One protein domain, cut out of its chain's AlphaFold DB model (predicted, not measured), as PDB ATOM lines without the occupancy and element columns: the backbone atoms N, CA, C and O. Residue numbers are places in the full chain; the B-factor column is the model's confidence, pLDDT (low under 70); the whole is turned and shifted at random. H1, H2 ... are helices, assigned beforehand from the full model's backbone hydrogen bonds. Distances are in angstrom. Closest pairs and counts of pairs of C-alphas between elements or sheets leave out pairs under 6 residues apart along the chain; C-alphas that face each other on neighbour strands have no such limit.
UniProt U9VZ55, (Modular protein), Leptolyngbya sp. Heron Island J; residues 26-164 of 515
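This is residues 26 to 164 of the 515 residues of the protein "(Modular protein)" of Leptolyngbya sp. Heron Island J (UniProt U9VZ55). Four helices run nearly along one line, each against the one before: H1, H2 and H3 make a triangular up-and-down bundle, and H4 packs on H3 on the side away from H1 and H2. H2 is the longest helix, and residues 88 to 93, at its far end, stick out; the long link of residues 41 to 60 loops at the opposite end of the bundle, while that of residues 118 to 140 folds back along H4 and packs on it with Leu 129. The printed part has 139 residues with four named helices, H1 to H4 in chain order, and no named strand; the class is all helix. The whole is compact, with a radius of gyration of the C-alphas of 16.3 A and spans of 51 by 39 by 23 A.

The longest helix, H2, holds residues 61 to 88, with 40.9 A from first to last C-alpha; C-alpha 61 is at (52.537, 24.449, 16.172) and C-alpha 88 at (33.771, 5.391, 47.077). H3 holds residues 99 to 117 and measures 27.7 A. H1, residues 26 to 40, measures 20.9 A and begins with C-alpha 26 at (51.191, 4.235, 33.850). H4, residues 141 to 161, measures 30.3 A and ends with C-alpha 161 at (48.190, 18.130, 48.811).

H2 and H1 form a helical hairpin and touch, the closest C-alphas being those of Ala 68 and Ala 35, 4.3 A apart; they run opposite ways at a shallow tilt of 22 degrees. H2 and H3 form another, with C-alphas 72 and 107 closest at 6.0 A, also opposite ways at a shallow tilt of 22 degrees. H1 and H3 touch and run the same way at a shallow tilt of 15 degrees, their closest C-alphas, those of Ile 32 and Ile 107, being 6.7 A apart. H3 is the hub, touching three helices. The third is H4, which forms a hairpin with it: the closest C-alphas, those of Gly 105 and Ala 155, are 4.0 A apart, and the two run opposite ways at a shallow tilt of 20 degrees. H4 is apart from H1 and from H2. In H1, H2 and H4 every O i to N i+4 pair is within hydrogen-bond range; in H3 14 of 15 are.

The two C-alphas farthest apart, those of Ile 46 and Ser 90, are 52.3 A apart. The printed part has no cut. The links from H1 to H2 and from H3 to H4 are long, with 20 and 23 residues; the link from H2 to H3 is short, with 10. In the link from H3 to H4, residues 134 to 135 pair with residues 138 to 139, antiparallel. The mean pLDDT of the printed part is 85.4, and residues 46 to 50 and 86 to 99 are under 70.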
ATOM      1  N   LEU A  26      50.311   4.273  35.015       85.50
ATOM      2  CA  LEU A  26      51.191   4.235  33.850       85.50
ATOM      3  C   LEU A  26      50.581   4.932  32.624       85.50
ATOM      4  O   LEU A  26      51.280   5.694  31.967       85.50
ATOM      5  N   VAL A  27      49.285   4.733  32.357       88.38
ATOM      6  CA  VAL A  27      48.575   5.383  31.240       88.38
ATOM      7  C   VAL A  27      48.543   6.895  31.445       88.38
ATOM      8  O   VAL A  27      48.878   7.646  30.536       88.38
ATOM      9  N   ILE A  28      48.241   7.357  32.661       90.00
ATOM     10  CA  ILE A  28      48.247   8.791  32.992       90.00
ATOM     11  C   ILE A  28      49.648   9.385  32.777       90.00
ATOM     12  O   ILE A  28      49.792  10.429  32.142       90.00
ATOM     13  N   ARG A  29      50.698   8.711  33.267       91.19
ATOM     14  CA  ARG A  29      52.094   9.147  33.081       91.19
ATOM     15  C   ARG A  29      52.503   9.162  31.607       91.19
ATOM     16  O   ARG A  29      53.174  10.102  31.188       91.19
ATOM     17  N   TYR A  30      52.076   8.167  30.832       92.69
ATOM     18  CA  TYR A  30      52.287   8.115  29.388       92.69
ATOM     19  C   TYR A  30      51.633   9.309  28.686       92.69
ATOM     20  O   TYR A  30      52.312  10.009  27.944       92.69
ATOM     21  N   LEU A  31      50.365   9.613  28.981       94.31
ATOM     22  CA  LEU A  31      49.654  10.755  28.396       94.31
ATOM     23  C   LEU A  31      50.319  12.095  28.758       94.31
ATOM     24  O   LEU A  31      50.509  12.948  27.896       94.31
ATOM     25  N   ILE A  32      50.753  12.276  30.010       95.06
ATOM     26  CA  ILE A  32      51.509  13.471  30.432       95.06
ATOM     27  C   ILE A  32      52.837  13.587  29.664       95.06
ATOM     28  O   ILE A  32      53.225  14.683  29.243       95.06
ATOM     29  N   CYS A  33      53.536  12.467  29.466       93.19
ATOM     30  CA  CYS A  33      54.774  12.414  28.690       93.19
ATOM     31  C   CYS A  33      54.523  12.762  27.216       93.19
ATOM     32  O   CYS A  33      55.219  13.605  26.655       93.19
ATOM     33  N   LEU A  34      53.477  12.192  26.616       92.94
ATOM     34  CA  LEU A  34      53.070  12.455  25.239       92.94
ATOM     35  C   LEU A  34      52.704  13.931  25.025       92.94
ATOM     36  O   LEU A  34      53.192  14.558  24.087       92.94
ATOM     37  N   ALA A  35      51.938  14.530  25.941       95.19
ATOM     38  CA  ALA A  35      51.646  15.962  25.914       95.19
ATOM     39  C   ALA A  35      52.917  16.821  26.024       95.19
ATOM     40  O   ALA A  35      53.053  17.830  25.331       95.19
ATOM     41  N   SER A  36      53.870  16.403  26.864       91.88
ATOM     42  CA  SER A  36      55.173  17.067  26.984       91.88
ATOM     43  C   SER A  36      55.985  16.950  25.692       91.88
ATOM     44  O   SER A  36      56.634  17.916  25.299       91.88
ATOM     45  N   TYR A  37      55.914  15.806  25.002       89.19
ATOM     46  CA  TYR A  37      56.558  15.606  23.706       89.19
ATOM     47  C   TYR A  37      55.972  16.535  22.638       89.19
ATOM     48  O   TYR A  37      56.727  17.252  21.982       89.19
ATOM     49  N   TYR A  38      54.640  16.613  22.522       91.44
ATOM     50  CA  TYR A  38      53.977  17.573  21.630       91.44
ATOM     51  C   TYR A  38      54.372  19.025  21.944       91.44
ATOM     52  O   TYR A  38      54.603  19.816  21.026       91.44
ATOM     53  N   TYR A  39      54.496  19.371  23.231       91.38
ATOM     54  CA  TYR A  39      54.936  20.696  23.667       91.38
ATOM     55  C   TYR A  39      56.353  21.031  23.181       91.38
ATOM     56  O   TYR A  39      56.532  22.108  22.620       91.38
ATOM     57  N   VAL A  40      57.338  20.137  23.351       87.75
ATOM     58  CA  VAL A  40      58.751  20.421  23.015       87.75
ATOM     59  C   VAL A  40      59.114  20.198  21.545       87.75
ATOM     60  O   VAL A  40      60.151  20.689  21.106       87.75
ATOM     61  N   TYR A  41      58.288  19.477  20.780       86.94
ATOM     62  CA  TYR A  41      58.622  19.053  19.419       86.94
ATOM     63  C   TYR A  41      59.015  20.218  18.500       86.94
ATOM     64  O   TYR A  41      58.312  21.231  18.432       86.94
ATOM     65  N   ASP A  42      60.110  20.061  17.756       85.25
ATOM     66  CA  ASP A  42      60.577  21.016  16.750       85.25
ATOM     67  C   ASP A  42      59.879  20.796  15.396       85.25
ATOM     68  O   ASP A  42      60.171  19.837  14.682       85.25
ATOM     69  N   THR A  43      59.003  21.727  15.000       82.25
ATOM     70  CA  THR A  43      58.259  21.675  13.726       82.25
ATOM     71  C   THR A  43      59.147  21.788  12.486       82.25
ATOM     72  O   THR A  43      58.676  21.555  11.380       82.25
ATOM     73  N   GLN A  44      60.426  22.145  12.629       77.56
ATOM     74  CA  GLN A  44      61.378  22.187  11.514       77.56
ATOM     75  C   GLN A  44      62.215  20.910  11.389       77.56
ATOM     76  O   GLN A  44      63.164  20.872  10.596       77.56
ATOM     77  N   ASN A  45      61.916  19.879  12.184       70.88
ATOM     78  CA  ASN A  45      62.531  18.576  12.011       70.88
ATOM     79  C   ASN A  45      61.863  17.835  10.841       70.88
ATOM     80  O   ASN A  45      60.668  17.571  10.868       70.88
ATOM     81  N   ILE A  46      62.651  17.534   9.806       59.72
ATOM     82  CA  ILE A  46      62.194  16.949   8.529       59.72
ATOM     83  C   ILE A  46      62.195  15.406   8.597       59.72
ATOM     84  O   ILE A  46      61.738  14.731   7.675       59.72
ATOM     85  N   ASP A  47      62.724  14.833   9.680       67.88
ATOM     86  CA  ASP A  47      62.871  13.387   9.821       67.88
ATOM     87  C   ASP A  47      61.522  12.715  10.137       67.88
ATOM     88  O   ASP A  47      60.986  12.838  11.243       67.88
ATOM     89  N   ARG A  48      60.966  12.021   9.135       63.03
ATOM     90  CA  ARG A  48      59.649  11.367   9.195       63.03
ATOM     91  C   ARG A  48      59.596  10.232  10.217       63.03
ATOM     92  O   ARG A  48      58.514   9.940  10.719       63.03
ATOM     93  N   ASP A  49      60.741   9.647  10.560       66.75
ATOM     94  CA  ASP A  49      60.825   8.507  11.479       66.75
ATOM     95  C   ASP A  49      60.621   8.911  12.950       66.75
ATOM     96  O   ASP A  49      60.422   8.058  13.813       66.75
ATOM     97  N   TYR A  50      60.643  10.215  13.248       69.44
ATOM     98  CA  TYR A  50      60.536  10.751  14.609       69.44
ATOM     99  C   TYR A  50      59.338  11.688  14.798       69.44
ATOM    100  O   TYR A  50      59.303  12.493  15.740       69.44
ATOM    101  N   LEU A  51      58.345  11.573  13.913       71.62
ATOM    102  CA  LEU A  51      57.104  12.321  14.034       71.62
ATOM    103  C   LEU A  51      56.381  11.958  15.336       71.62
ATOM    104  O   LEU A  51      56.364  10.792  15.742       71.62
ATOM    105  N   PRO A  52      55.754  12.938  16.004       75.19
ATOM    106  CA  PRO A  52      54.885  12.638  17.120       75.19
ATOM    107  C   PRO A  52      53.747  11.704  16.696       75.19
ATOM    108  O   PRO A  52      53.293  11.780  15.550       75.19
ATOM    109  N   PRO A  53      53.261  10.835  17.600       77.38
ATOM    110  CA  PRO A  53      52.163   9.931  17.290       77.38
ATOM    111  C   PRO A  53      50.980  10.676  16.671       77.38
ATOM    112  O   PRO A  53      50.625  11.772  17.127       77.38
ATOM    113  N   GLU A  54      50.389  10.077  15.632       78.00
ATOM    114  CA  GLU A  54      49.222  10.603  14.908       78.00
ATOM    115  C   GLU A  54      49.435  11.991  14.271       78.00
ATOM    116  O   GLU A  54      48.490  12.775  14.140       78.00
ATOM    117  N   CYS A  55      50.675  12.329  13.917       79.44
ATOM    118  CA  CYS A  55      51.015  13.590  13.266       79.44
ATOM    119  C   CYS A  55      51.537  13.353  11.849       79.44
ATOM    120  O   CYS A  55      52.307  12.425  11.600       79.44
ATOM    121  N   SER A  56      51.121  14.208  10.916       80.19
ATOM    122  CA  SER A  56      51.651  14.220   9.554       80.19
ATOM    123  C   SER A  56      52.993  14.971   9.486       80.19
ATOM    124  O   SER A  56      53.306  15.753  10.388       80.19
ATOM    125  N   PRO A  57      53.789  14.775   8.416       73.19
ATOM    126  CA  PRO A  57      55.058  15.482   8.226       73.19
ATOM    127  C   PRO A  57      54.937  17.014   8.211       73.19
ATOM    128  O   PRO A  57      55.850  17.696   8.665       73.19
ATOM    129  N   ASP A  58      53.807  17.553   7.747       73.50
ATOM    130  CA  ASP A  58      53.563  18.998   7.620       73.50
ATOM    131  C   ASP A  58      52.930  19.613   8.884       73.50
ATOM    132  O   ASP A  58      52.175  20.589   8.823       73.50
ATOM    133  N   ILE A  59      53.182  19.018  10.054       84.94
ATOM    134  CA  ILE A  59      52.546  19.447  11.294       84.94
ATOM    135  C   ILE A  59      53.014  20.839  11.743       84.94
ATOM    136  O   ILE A  59      54.205  21.136  11.852       84.94
ATOM    137  N   ASN A  60      52.049  21.696  12.074       89.12
ATOM    138  CA  ASN A  60      52.302  23.036  12.593       89.12
ATOM    139  C   ASN A  60      52.160  23.104  14.129       89.12
ATOM    140  O   ASN A  60      51.660  22.187  14.787       89.12
ATOM    141  N   ARG A  61      52.588  24.231  14.716       91.31
ATOM    142  CA  ARG A  61      52.537  24.449  16.172       91.31
ATOM    143  C   ARG A  61      51.112  24.405  16.727       91.31
ATOM    144  O   ARG A  61      50.924  23.899  17.829       91.31
ATOM    145  N   GLN A  62      50.127  24.903  15.983       92.62
ATOM    146  CA  GLN A  62      48.731  24.928  16.416       92.62
ATOM    147  C   GLN A  62      48.201  23.512  16.672       92.62
ATOM    148  O   GLN A  62      47.664  23.251  17.746       92.62
ATOM    149  N   VAL A  63      48.417  22.588  15.730       92.44
ATOM    150  CA  VAL A  63      47.982  21.187  15.859       92.44
ATOM    151  C   VAL A  63      48.664  20.508  17.050       92.44
ATOM    152  O   VAL A  63      48.003  19.815  17.819       92.44
ATOM    153  N   LEU A  64      49.965  20.743  17.255       93.12
ATOM    154  CA  LEU A  64      50.700  20.195  18.403       93.12
ATOM    155  C   LEU A  64      50.152  20.702  19.740       93.12
ATOM    156  O   LEU A  64      49.989  19.916  20.670       93.12
ATOM    157  N   VAL A  65      49.845  22.000  19.844       94.50
ATOM    158  CA  VAL A  65      49.278  22.595  21.067       94.50
ATOM    159  C   VAL A  65      47.881  22.042  21.348       94.50
ATOM    160  O   VAL A  65      47.587  21.700  22.493       94.50
ATOM    161  N   GLN A  66      47.045  21.894  20.317       94.12
ATOM    162  CA  GLN A  66      45.713  21.300  20.446       94.12
ATOM    163  C   GLN A  66      45.791  19.833  20.891       94.12
ATOM    164  O   GLN A  66      45.169  19.473  21.891       94.12
ATOM    165  N   LYS A  67      46.634  19.014  20.243       94.81
ATOM    166  CA  LYS A  67      46.879  17.618  20.650       94.81
ATOM    167  C   LYS A  67      47.426  17.518  22.073       94.81
ATOM    168  O   LYS A  67      46.969  16.672  22.841       94.81
ATOM    169  N   ALA A  68      48.362  18.387  22.460       96.31
ATOM    170  CA  ALA A  68      48.880  18.434  23.826       96.31
ATOM    171  C   ALA A  68      47.766  18.734  24.839       96.31
ATOM    172  O   ALA A  68      47.649  18.036  25.846       96.31
ATOM    173  N   TRP A  69      46.919  19.731  24.566       96.12
ATOM    174  CA  TRP A  69      45.809  20.094  25.448       96.12
ATOM    175  C   TRP A  69      44.796  18.958  25.607       96.12
ATOM    176  O   TRP A  69      44.384  18.638  26.725       96.12
ATOM    177  N   GLU A  70      44.429  18.311  24.502       95.44
ATOM    178  CA  GLU A  70      43.476  17.203  24.494       95.44
ATOM    179  C   GLU A  70      44.025  15.965  25.213       95.44
ATOM    180  O   GLU A  70      43.347  15.383  26.060       95.44
ATOM    181  N   THR A  71      45.302  15.643  25.001       96.00
ATOM    182  CA  THR A  71      45.998  14.566  25.726       96.00
ATOM    183  C   THR A  71      46.010  14.829  27.239       96.00
ATOM    184  O   THR A  71      45.772  13.927  28.044       96.00
ATOM    185  N   LEU A  72      46.222  16.082  27.660       96.56
ATOM    186  CA  LEU A  72      46.148  16.479  29.072       96.56
ATOM    187  C   LEU A  72      44.724  16.383  29.633       96.56
ATOM    188  O   LEU A  72      44.552  16.048  30.805       96.56
ATOM    189  N   LYS A  73      43.697  16.654  28.818       95.19
ATOM    190  CA  LYS A  73      42.289  16.459  29.192       95.19
ATOM    191  C   LYS A  73      41.979  14.983  29.440       95.19
ATOM    192  O   LYS A  73      41.405  14.667  30.479       95.19
ATOM    193  N   GLN A  74      42.442  14.086  28.571       93.44
ATOM    194  CA  GLN A  74      42.315  12.638  28.780       93.44
ATOM    195  C   GLN A  74      43.054  12.185  30.051       93.44
ATOM    196  O   GLN A  74      42.495  11.467  30.882       93.44
ATOM    197  N   ALA A  75      44.287  12.665  30.268       94.19
ATOM    198  CA  ALA A  75      45.057  12.360  31.476       94.19
ATOM    199  C   ALA A  75      44.327  12.803  32.756       94.19
ATOM    200  O   ALA A  75      44.284  12.057  33.740       94.19
ATOM    201  N   GLN A  76      43.717  13.993  32.742       93.44
ATOM    202  CA  GLN A  76      42.914  14.496  33.856       93.44
ATOM    203  C   GLN A  76      41.697  13.605  34.107       93.44
ATOM    204  O   GLN A  76      41.503  13.179  35.242       93.44
ATOM    205  N   GLN A  77      40.929  13.262  33.069       91.00
ATOM    206  CA  GLN A  77      39.750  12.396  33.192       91.00
ATOM    207  C   GLN A  77      40.104  11.043  33.824       91.00
ATOM    208  O   GLN A  77      39.456  10.618  34.779       91.00
ATOM    209  N   HIS A  78      41.178  10.391  33.362       88.81
ATOM    210  CA  HIS A  78      41.653   9.143  33.966       88.81
ATOM    211  C   HIS A  78      42.045   9.309  35.437       88.81
ATOM    212  O   HIS A  78      41.745   8.441  36.259       88.81
ATOM    213  N   THR A  79      42.696  10.424  35.774       89.00
ATOM    214  CA  THR A  79      43.116  10.718  37.148       89.00
ATOM    215  C   THR A  79      41.912  10.967  38.059       89.00
ATOM    216  O   THR A  79      41.844  10.421  39.157       89.00
ATOM    217  N   GLU A  80      40.921  11.724  37.593       86.19
ATOM    218  CA  GLU A  80      39.693  12.020  38.334       86.19
ATOM    219  C   GLU A  80      38.817  10.782  38.534       86.19
ATOM    220  O   GLU A  80      38.302  10.575  39.630       86.19
ATOM    221  N   ILE A  81      38.679   9.921  37.517       84.06
ATOM    222  CA  ILE A  81      37.977   8.634  37.651       84.06
ATOM    223  C   ILE A  81      38.631   7.790  38.749       84.06
ATOM    224  O   ILE A  81      37.933   7.180  39.558       84.06
ATOM    225  N   ARG A  82      39.968   7.773  38.814       78.56
ATOM    226  CA  ARG A  82      40.696   7.051  39.864       78.56
ATOM    227  C   ARG A  82      40.479   7.655  41.240       78.56
ATOM    228  O   ARG A  82      40.126   6.917  42.152       78.56
ATOM    229  N   LEU A  83      40.613   8.972  41.378       78.94
ATOM    230  CA  LEU A  83      40.342   9.663  42.641       78.94
ATOM    231  C   LEU A  83      38.912   9.404  43.138       78.94
ATOM    232  O   LEU A  83      38.722   9.108  44.314       78.94
ATOM    233  N   LYS A  84      37.911   9.418  42.246       77.62
ATOM    234  CA  LYS A  84      36.518   9.084  42.591       77.62
ATOM    235  C   LYS A  84      36.370   7.655  43.121       77.62
ATOM    236  O   LYS A  84      35.645   7.458  44.089       77.62
ATOM    237  N   LYS A  85      37.063   6.670  42.535       73.00
ATOM    238  CA  LYS A  85      37.018   5.275  43.015       73.00
ATOM    239  C   LYS A  85      37.516   5.144  44.460       73.00
ATOM    240  O   LYS A  85      36.862   4.459  45.236       73.00
ATOM    241  N   TYR A  86      38.591   5.844  44.832       67.56
ATOM    242  CA  TYR A  86      39.120   5.828  46.207       67.56
ATOM    243  C   TYR A  86      38.183   6.481  47.232       67.56
ATOM    244  O   TYR A  86      38.104   6.045  48.376       67.56
ATOM    245  N   ILE A  87      37.438   7.513  46.824       65.81
ATOM    246  CA  ILE A  87      36.424   8.133  47.690       65.81
ATOM    247  C   ILE A  87      35.287   7.136  47.970       65.81
ATOM    248  O   ILE A  87      34.826   7.029  49.104       65.81
ATOM    249  N   VAL A  88      34.858   6.379  46.955       61.16
ATOM    250  CA  VAL A  88      33.771   5.391  47.077       61.16
ATOM    251  C   VAL A  88      34.163   4.201  47.963       61.16
ATOM    252  O   VAL A  88      33.317   3.690  48.692       61.16
ATOM    253  N   THR A  89      35.431   3.779  47.967       60.69
ATOM    254  CA  THR A  89      35.905   2.653  48.797       60.69
ATOM    255  C   THR A  89      36.091   2.999  50.279       60.69
ATOM    256  O   THR A  89      36.491   2.137  51.053       60.69
ATOM    257  N   SER A  90      35.761   4.224  50.711       52.81
ATOM    258  CA  SER A  90      35.927   4.695  52.098       52.81
ATOM    259  C   SER A  90      37.364   4.590  52.640       52.81
ATOM    260  O   SER A  90      37.580   4.669  53.848       52.81
ATOM    261  N   GLU A  91      38.370   4.521  51.765       57.31
ATOM    262  CA  GLU A  91      39.798   4.629  52.112       57.31
ATOM    263  C   GLU A  91      40.199   6.102  52.348       57.31
ATOM    264  O   GLU A  91      41.234   6.595  51.901       57.31
ATOM    265  N   VAL A  92      39.338   6.846  53.050       49.72
ATOM    266  CA  VAL A  92      39.396   8.308  53.203       49.72
ATOM    267  C   VAL A  92      40.679   8.761  53.908       49.72
ATOM    268  O   VAL A  92      41.172   9.853  53.630       49.72
ATOM    269  N   SER A  93      41.287   7.911  54.744       52.00
ATOM    270  CA  SER A  93      42.563   8.206  55.408       52.00
ATOM    271  C   SER A  93      43.757   8.320  54.447       52.00
ATOM    272  O   SER A  93      44.794   8.834  54.856       52.00
ATOM    273  N   GLN A  94      43.625   7.897  53.180       47.94
ATOM    274  CA  GLN A  94      44.618   8.119  52.112       47.94
ATOM    275  C   GLN A  94      44.211   9.213  51.107       47.94
ATOM    276  O   GLN A  94      44.981   9.566  50.213       47.94
ATOM    277  N   GLY A  95      43.019   9.798  51.259       47.78
ATOM    278  CA  GLY A  95      42.482  10.809  50.345       47.78
ATOM    279  C   GLY A  95      43.170  12.173  50.424       47.78
ATOM    280  O   GLY A  95      43.025  12.968  49.503       47.78
ATOM    281  N   THR A  96      43.930  12.463  51.482       49.56
ATOM    282  CA  THR A  96      44.635  13.747  51.655       49.56
ATOM    283  C   THR A  96      46.070  13.750  51.140       49.56
ATOM    284  O   THR A  96      46.611  14.833  50.970       49.56
ATOM    285  N   PHE A  97      46.667  12.585  50.859       54.62
ATOM    286  CA  PHE A  97      48.039  12.446  50.355       54.62
ATOM    287  C   PHE A  97      48.102  11.283  49.366       54.62
ATOM    288  O   PHE A  97      48.376  10.145  49.737       54.62
ATOM    289  N   HIS A  98      47.813  11.566  48.096       67.19
ATOM    290  CA  HIS A  98      47.777  10.543  47.054       67.19
ATOM    291  C   HIS A  98      48.670  10.937  45.870       67.19
ATOM    292  O   HIS A  98      48.519  12.057  45.369       67.19
ATOM    293  N   PRO A  99      49.475  10.015  45.294       68.94
ATOM    294  CA  PRO A  99      50.321  10.271  44.115       68.94
ATOM    295  C   PRO A  99      49.560  10.761  42.869       68.94
ATOM    296  O   PRO A  99      50.160  11.136  41.865       68.94
ATOM    297  N   HIS A 100      48.226  10.762  42.902       83.00
ATOM    298  CA  HIS A 100      47.384  11.295  41.833       83.00
ATOM    299  C   HIS A 100      47.287  12.824  41.880       83.00
ATOM    300  O   HIS A 100      47.138  13.436  40.825       83.00
ATOM    301  N   TYR A 101      47.448  13.453  43.050       86.81
ATOM    302  CA  TYR A 101      47.555  14.908  43.133       86.81
ATOM    303  C   TYR A 101      48.832  15.407  42.469       86.81
ATOM    304  O   TYR A 101      48.784  16.386  41.734       86.81
ATOM    305  N   GLU A 102      49.950  14.693  42.601       87.31
ATOM    306  CA  GLU A 102      51.157  15.028  41.843       87.31
ATOM    307  C   GLU A 102      50.906  15.013  40.324       87.31
ATOM    308  O   GLU A 102      51.312  15.930  39.608       87.31
ATOM    309  N   LEU A 103      50.193  13.997  39.822       91.00
ATOM    310  CA  LEU A 103      49.852  13.890  38.399       91.00
ATOM    311  C   LEU A 103      48.932  15.029  37.951       91.00
ATOM    312  O   LEU A 103      49.182  15.620  36.902       91.00
ATOM    313  N   LEU A 104      47.922  15.386  38.755       92.88
ATOM    314  CA  LEU A 104      47.097  16.570  38.503       92.88
ATOM    315  C   LEU A 104      47.956  17.835  38.480       92.88
ATOM    316  O   LEU A 104      47.865  18.613  37.533       92.88
ATOM    317  N   GLY A 105      48.848  18.012  39.456       93.88
ATOM    318  CA  GLY A 105      49.781  19.135  39.505       93.88
ATOM    319  C   GLY A 105      50.587  19.274  38.212       93.88
ATOM    320  O   GLY A 105      50.625  20.350  37.611       93.88
ATOM    321  N   ARG A 106      51.140  18.160  37.715       94.31
ATOM    322  CA  ARG A 106      51.864  18.103  36.435       94.31
ATOM    323  C   ARG A 106      50.978  18.466  35.244       94.31
ATOM    324  O   ARG A 106      51.419  19.236  34.393       94.31
ATOM    325  N   ILE A 107      49.739  17.972  35.195       95.81
ATOM    326  CA  ILE A 107      48.776  18.300  34.132       95.81
ATOM    327  C   ILE A 107      48.523  19.812  34.079       95.81
ATOM    328  O   ILE A 107      48.687  20.432  33.025       95.81
ATOM    329  N   TYR A 108      48.172  20.417  35.216       96.62
ATOM    330  CA  TYR A 108      47.889  21.851  35.303       96.62
ATOM    331  C   TYR A 108      49.118  22.705  34.979       96.62
ATOM    332  O   TYR A 108      49.004  23.722  34.294       96.62
ATOM    333  N   PHE A 109      50.308  22.266  35.387       96.38
ATOM    334  CA  PHE A 109      51.544  22.965  35.063       96.38
ATOM    335  C   PHE A 109      51.878  22.961  33.569       96.38
ATOM    336  O   PHE A 109      52.267  23.994  33.026       96.38
ATOM    337  N   ILE A 110      51.706  21.831  32.877       96.00
ATOM    338  CA  ILE A 110      51.947  21.775  31.427       96.00
ATOM    339  C   ILE A 110      50.912  22.632  30.689       96.00
ATOM    340  O   ILE A 110      51.274  23.358  29.766       96.00
ATOM    341  N   ARG A 111      49.647  22.647  31.133       96.69
ATOM    342  CA  ARG A 111      48.648  23.591  30.599       96.69
ATOM    343  C   ARG A 111      49.065  25.046  30.794       96.69
ATOM    344  O   ARG A 111      48.935  25.839  29.864       96.69
ATOM    345  N   ALA A 112      49.614  25.393  31.960       96.19
ATOM    346  CA  ALA A 112      50.137  26.735  32.202       96.19
ATOM    347  C   ALA A 112      51.284  27.080  31.239       96.19
ATOM    348  O   ALA A 112      51.311  28.190  30.712       96.19
ATOM    349  N   LYS A 113      52.186  26.133  30.939       94.88
ATOM    350  CA  LYS A 113      53.236  26.316  29.922       94.88
ATOM    351  C   LYS A 113      52.667  26.545  28.524       94.88
ATOM    352  O   LYS A 113      53.094  27.476  27.847       94.88
ATOM    353  N   LEU A 114      51.676  25.751  28.110       95.44
ATOM    354  CA  LEU A 114      50.999  25.936  26.821       95.44
ATOM    355  C   LEU A 114      50.368  27.331  26.723       95.44
ATOM    356  O   LEU A 114      50.570  28.019  25.729       95.44
ATOM    357  N   LEU A 115      49.692  27.793  27.778       95.00
ATOM    358  CA  LEU A 115      49.101  29.134  27.829       95.00
ATOM    359  C   LEU A 115      50.149  30.257  27.969       95.00
ATOM    360  O   LEU A 115      49.877  31.417  27.663       95.00
ATOM    361  N   THR A 116      51.353  29.936  28.444       93.88
ATOM    362  CA  THR A 116      52.471  30.886  28.553       93.88
ATOM    363  C   THR A 116      53.156  31.111  27.216       93.88
ATOM    364  O   THR A 116      53.480  32.245  26.906       93.88
ATOM    365  N   HIS A 117      53.364  30.062  26.421       92.19
ATOM    366  CA  HIS A 117      54.141  30.167  25.182       92.19
ATOM    367  C   HIS A 117      53.285  30.190  23.914       92.19
ATOM    368  O   HIS A 117      53.744  30.671  22.883       92.19
ATOM    369  N   PHE A 118      52.052  29.679  23.975       93.75
ATOM    370  CA  PHE A 118      51.166  29.533  22.817       93.75
ATOM    371  C   PHE A 118      49.704  29.912  23.115       93.75
ATOM    372  O   PHE A 118      48.797  29.166  22.725       93.75
ATOM    373  N   PRO A 119      49.422  31.034  23.805       92.81
ATOM    374  CA  PRO A 119      48.065  31.371  24.241       92.81
ATOM    375  C   PRO A 119      47.024  31.405  23.109       92.81
ATOM    376  O   PRO A 119      45.875  31.027  23.328       92.81
ATOM    377  N   GLN A 120      47.427  31.797  21.899       90.69
ATOM    378  CA  GLN A 120      46.590  31.866  20.701       90.69
ATOM    379  C   GLN A 120      46.200  30.497  20.121       90.69
ATOM    380  O   GLN A 120      45.241  30.410  19.358       90.69
ATOM    381  N   PHE A 121      46.938  29.434  20.452       92.62
ATOM    382  CA  PHE A 121      46.683  28.078  19.955       92.62
ATOM    383  C   PHE A 121      46.011  27.176  20.992       92.62
ATOM    384  O   PHE A 121      45.549  26.089  20.644       92.62
ATOM    385  N   VAL A 122      45.944  27.614  22.255       92.75
ATOM    386  CA  VAL A 122      45.236  26.891  23.315       92.75
ATOM    387  C   VAL A 122      43.730  26.916  23.023       92.75
ATOM    388  O   VAL A 122      43.157  28.007  22.920       92.75
ATOM    389  N   PRO A 123      43.073  25.747  22.898       91.12
ATOM    390  CA  PRO A 123      41.647  25.685  22.601       91.12
ATOM    391  C   PRO A 123      40.805  26.291  23.729       91.12
ATOM    392  O   PRO A 123      41.251  26.418  24.872       91.12
ATOM    393  N   ARG A 124      39.570  26.664  23.388       90.31
ATOM    394  CA  ARG A 124      38.547  27.078  24.352       90.31
ATOM    395  C   ARG A 124      38.191  25.895  25.266       90.31
ATOM    396  O   ARG A 124      37.913  24.805  24.769       90.31
ATOM    397  N   ASP A 125      38.223  26.102  26.576       87.38
ATOM    398  CA  ASP A 125      37.949  25.090  27.598       87.38
ATOM    399  C   ASP A 125      37.274  25.711  28.833       87.38
ATOM    400  O   ASP A 125      37.848  25.787  29.922       87.38
ATOM    401  N   ASP A 126      36.021  26.142  28.658       82.12
ATOM    402  CA  ASP A 126      35.223  26.777  29.718       82.12
ATOM    403  C   ASP A 126      35.040  25.872  30.955       82.12
ATOM    404  O   ASP A 126      34.793  26.362  32.055       82.12
ATOM    405  N   GLN A 127      35.167  24.548  30.797       79.81
ATOM    406  CA  GLN A 127      35.013  23.588  31.894       79.81
ATOM    407  C   GLN A 127      36.233  23.560  32.817       79.81
ATOM    408  O   GLN A 127      36.082  23.465  34.034       79.81
ATOM    409  N   SER A 128      37.444  23.596  32.252       79.75
ATOM    410  CA  SER A 128      38.676  23.465  33.037       79.75
ATOM    411  C   SER A 128      39.337  24.803  33.379       79.75
ATOM    412  O   SER A 128      40.182  24.845  34.281       79.75
ATOM    413  N   LEU A 129      38.935  25.891  32.711       87.50
ATOM    414  CA  LEU A 129      39.535  27.212  32.848       87.50
ATOM    415  C   LEU A 129      38.466  28.310  33.060       87.50
ATOM    416  O   LEU A 129      38.048  28.964  32.115       87.50
ATOM    417  N   PRO A 130      38.053  28.628  34.299       85.56
ATOM    418  CA  PRO A 130      36.965  29.588  34.565       85.56
ATOM    419  C   PRO A 130      37.305  31.060  34.229       85.56
ATOM    420  O   PRO A 130      36.498  31.969  34.441       85.56
ATOM    421  N   THR A 131      38.522  31.313  33.743       87.88
ATOM    422  CA  THR A 131      39.066  32.630  33.377       87.88
ATOM    423  C   THR A 131      38.925  32.920  31.878       87.88
ATOM    424  O   THR A 131      39.516  33.879  31.377       87.88
ATOM    425  N   GLU A 132      38.230  32.064  31.129       88.69
ATOM    426  CA  GLU A 132      38.021  32.187  29.686       88.69
ATOM    427  C   GLU A 132      37.275  33.477  29.316       88.69
ATOM    428  O   GLU A 132      36.185  33.761  29.807       88.69
ATOM    429  N   SER A 133      37.876  34.273  28.431       88.88
ATOM    430  CA  SER A 133      37.264  35.460  27.834       88.88
ATOM    431  C   SER A 133      37.889  35.711  26.462       88.88
ATOM    432  O   SER A 133      39.107  35.587  26.289       88.88
ATOM    433  N   PHE A 134      37.051  36.028  25.473       89.19
ATOM    434  CA  PHE A 134      37.425  36.090  24.061       89.19
ATOM    435  C   PHE A 134      36.822  37.316  23.372       89.19
ATOM    436  O   PHE A 134      35.707  37.730  23.683       89.19
ATOM    437  N   VAL A 135      37.545  37.844  22.383       84.81
ATOM    438  CA  VAL A 135      37.036  38.797  21.390       84.81
ATOM    439  C   VAL A 135      37.149  38.122  20.024       84.81
ATOM    440  O   VAL A 135      38.246  37.874  19.517       84.81
ATOM    441  N   GLY A 136      36.004  37.752  19.447       85.56
ATOM    442  CA  GLY A 136      35.965  36.856  18.291       85.56
ATOM    443  C   GLY A 136      36.569  35.489  18.634       85.56
ATOM    444  O   GLY A 136      36.169  34.858  19.608       85.56
ATOM    445  N   GLN A 137      37.549  35.039  17.847       82.31
ATOM    446  CA  GLN A 137      38.265  33.774  18.081       82.31
ATOM    447  C   GLN A 137      39.522  33.926  18.954       82.31
ATOM    448  O   GLN A 137      40.178  32.934  19.261       82.31
ATOM    449  N   ARG A 138      39.896  35.154  19.343       85.50
ATOM    450  CA  ARG A 138      41.132  35.413  20.090       85.50
ATOM    451  C   ARG A 138      40.851  35.558  21.577       85.50
ATOM    452  O   ARG A 138      39.956  36.301  21.979       85.50
ATOM    453  N   ARG A 139      41.643  34.860  22.389       91.44
ATOM    454  CA  ARG A 139      41.622  34.981  23.848       91.44
ATOM    455  C   ARG A 139      42.094  36.380  24.254       91.44
ATOM    456  O   ARG A 139      43.065  36.884  23.696       91.44
ATOM    457  N   THR A 140      41.417  37.013  25.208       92.44
ATOM    458  CA  THR A 140      41.825  38.334  25.711       92.44
ATOM    459  C   THR A 140      43.111  38.238  26.535       92.44
ATOM    460  O   THR A 140      43.363  37.218  27.182       92.44
ATOM    461  N   LYS A 141      43.908  39.316  26.576       92.69
ATOM    462  CA  LYS A 141      45.104  39.401  27.438       92.69
ATOM    463  C   LYS A 141      44.771  39.107  28.905       92.69
ATOM    464  O   LYS A 141      45.460  38.318  29.548       92.69
ATOM    465  N   ALA A 142      43.658  39.645  29.403       92.81
ATOM    466  CA  ALA A 142      43.189  39.379  30.757       92.81
ATOM    467  C   ALA A 142      42.951  37.879  30.981       92.81
ATOM    468  O   ALA A 142      43.477  37.311  31.938       92.81
ATOM    469  N   SER A 143      42.236  37.207  30.070       93.06
ATOM    470  CA  SER A 143      42.007  35.760  30.157       93.06
ATOM    471  C   SER A 143      43.313  34.963  30.190       93.06
ATOM    472  O   SER A 143      43.419  33.993  30.940       93.06
ATOM    473  N   ILE A 144      44.321  35.390  29.422       94.31
ATOM    474  CA  ILE A 144      45.649  34.769  29.401       94.31
ATOM    475  C   ILE A 144      46.326  34.901  30.774       94.31
ATOM    476  O   ILE A 144      46.732  33.889  31.347       94.31
ATOM    477  N   TYR A 145      46.418  36.113  31.334       95.12
ATOM    478  CA  TYR A 145      47.054  36.340  32.638       95.12
ATOM    479  C   TYR A 145      46.353  35.585  33.765       95.12
ATOM    480  O   TYR A 145      46.986  34.813  34.488       95.12
ATOM    481  N   TRP A 146      45.038  35.760  33.888       94.88
ATOM    482  CA  TRP A 146      44.250  35.084  34.914       94.88
ATOM    483  C   TRP A 146      44.277  33.566  34.743       94.88
ATOM    484  O   TRP A 146      44.387  32.847  35.734       94.88
ATOM    485  N   GLY A 147      44.260  33.070  33.503       95.06
ATOM    486  CA  GLY A 147      44.360  31.643  33.216       95.06
ATOM    487  C   GLY A 147      45.697  31.049  33.644       95.06
ATOM    488  O   GLY A 147      45.717  30.000  34.286       95.06
ATOM    489  N   ARG A 148      46.816  31.737  33.382       95.88
ATOM    490  CA  ARG A 148      48.148  31.314  33.856       95.88
ATOM    491  C   ARG A 148      48.185  31.225  35.378       95.88
ATOM    492  O   ARG A 148      48.601  30.201  35.918       95.88
ATOM    493  N   LEU A 149      47.702  32.264  36.062       96.44
ATOM    494  CA  LEU A 149      47.654  32.309  37.524       96.44
ATOM    495  C   LEU A 149      46.775  31.198  38.102       96.44
ATOM    496  O   LEU A 149      47.197  30.527  39.041       96.44
ATOM    497  N   PHE A 150      45.597  30.960  37.523       95.62
ATOM    498  CA  PHE A 150      44.692  29.897  37.955       95.62
ATOM    499  C   PHE A 150      45.313  28.505  37.788       95.62
ATOM    500  O   PHE A 150      45.291  27.700  38.720       95.62
ATOM    501  N   LEU A 151      45.892  28.217  36.619       97.06
ATOM    502  CA  LEU A 151      46.508  26.919  36.334       97.06
ATOM    503  C   LEU A 151      47.711  26.658  37.256       97.06
ATOM    504  O   LEU A 151      47.857  25.552  37.774       97.06
ATOM    505  N   LEU A 152      48.541  27.674  37.511       97.44
ATOM    506  CA  LEU A 152      49.688  27.562  38.417       97.44
ATOM    507  C   LEU A 152      49.268  27.449  39.885       97.44
ATOM    508  O   LEU A 152      49.870  26.667  40.618       97.44
ATOM    509  N   GLU A 153      48.209  28.145  40.305       96.12
ATOM    510  CA  GLU A 153      47.620  27.976  41.638       96.12
ATOM    511  C   GLU A 153      47.128  26.539  41.830       96.12
ATOM    512  O   GLU A 153      47.473  25.895  42.819       96.12
ATOM    513  N   LYS A 154      46.381  25.989  40.862       95.44
ATOM    514  CA  LYS A 154      45.938  24.587  40.904       95.44
ATOM    515  C   LYS A 154      47.121  23.628  40.975       95.44
ATOM    516  O   LYS A 154      47.112  22.733  41.817       95.44
ATOM    517  N   ALA A 155      48.146  23.833  40.147       96.00
ATOM    518  CA  ALA A 155      49.351  23.011  40.179       96.00
ATOM    519  C   ALA A 155      50.019  23.036  41.564       96.00
ATOM    520  O   ALA A 155      50.299  21.983  42.141       96.00
ATOM    521  N   ARG A 156      50.195  24.235  42.133       94.94
ATOM    522  CA  ARG A 156      50.780  24.463  43.459       94.94
ATOM    523  C   ARG A 156      49.963  23.817  44.580       94.94
ATOM    524  O   ARG A 156      50.537  23.142  45.430       94.94
ATOM    525  N   LEU A 157      48.640  23.972  44.576       93.12
ATOM    526  CA  LEU A 157      47.759  23.376  45.587       93.12
ATOM    527  C   LEU A 157      47.783  21.846  45.543       93.12
ATOM    528  O   LEU A 157      47.823  21.211  46.594       93.12
ATOM    529  N   TYR A 158      47.825  21.244  44.354       92.38
ATOM    530  CA  TYR A 158      47.953  19.792  44.244       92.38
ATOM    531  C   TYR A 158      49.334  19.279  44.666       92.38
ATOM    532  O   TYR A 158      49.423  18.217  45.277       92.38
ATOM    533  N   ALA A 159      50.406  20.036  44.420       90.38
ATOM    534  CA  ALA A 159      51.725  19.702  44.954       90.38
ATOM    535  C   ALA A 159      51.755  19.744  46.490       90.38
ATOM    536  O   ALA A 159      52.313  18.840  47.112       90.38
ATOM    537  N   ALA A 160      51.096  20.744  47.093       88.06
ATOM    538  CA  ALA A 160      50.927  20.829  48.542       88.06
ATOM    539  C   ALA A 160      50.114  19.645  49.091       88.06
ATOM    540  O   ALA A 160      50.531  19.028  50.064       88.06
ATOM    541  N   ALA A 161      49.002  19.290  48.438       85.38
ATOM    542  CA  ALA A 161      48.190  18.130  48.811       85.38
ATOM    543  C   ALA A 161      48.964  16.807  48.682       85.38
ATOM    544  O   ALA A 161      48.762  15.885  49.456       85.38
ATOM    545  N   ASN A 162      49.901  16.701  47.739       83.44
ATOM    546  CA  ASN A 162      50.785  15.539  47.642       83.44
ATOM    547  C   ASN A 162      51.906  15.533  48.701       83.44
ATOM    548  O   ASN A 162      52.609  14.537  48.829       83.44
ATOM    549  N   GLY A 163      52.126  16.639  49.419       81.62
ATOM    550  CA  GLY A 163      53.242  16.789  50.356       81.62
ATOM    551  C   GLY A 163      54.612  16.964  49.689       81.62
ATOM    552  O   GLY A 163      55.631  16.794  50.349       81.62
ATOM    553  N   SER A 164      54.675  17.305  48.394       87.12
ATOM    554  CA  SER A 164      55.954  17.508  47.701       87.12
ATOM    555  C   SER A 164      56.402  18.969  47.781       87.12
ATOM    556  O   SER A 164      55.953  19.819  47.008       87.12
TER     557      SER A 164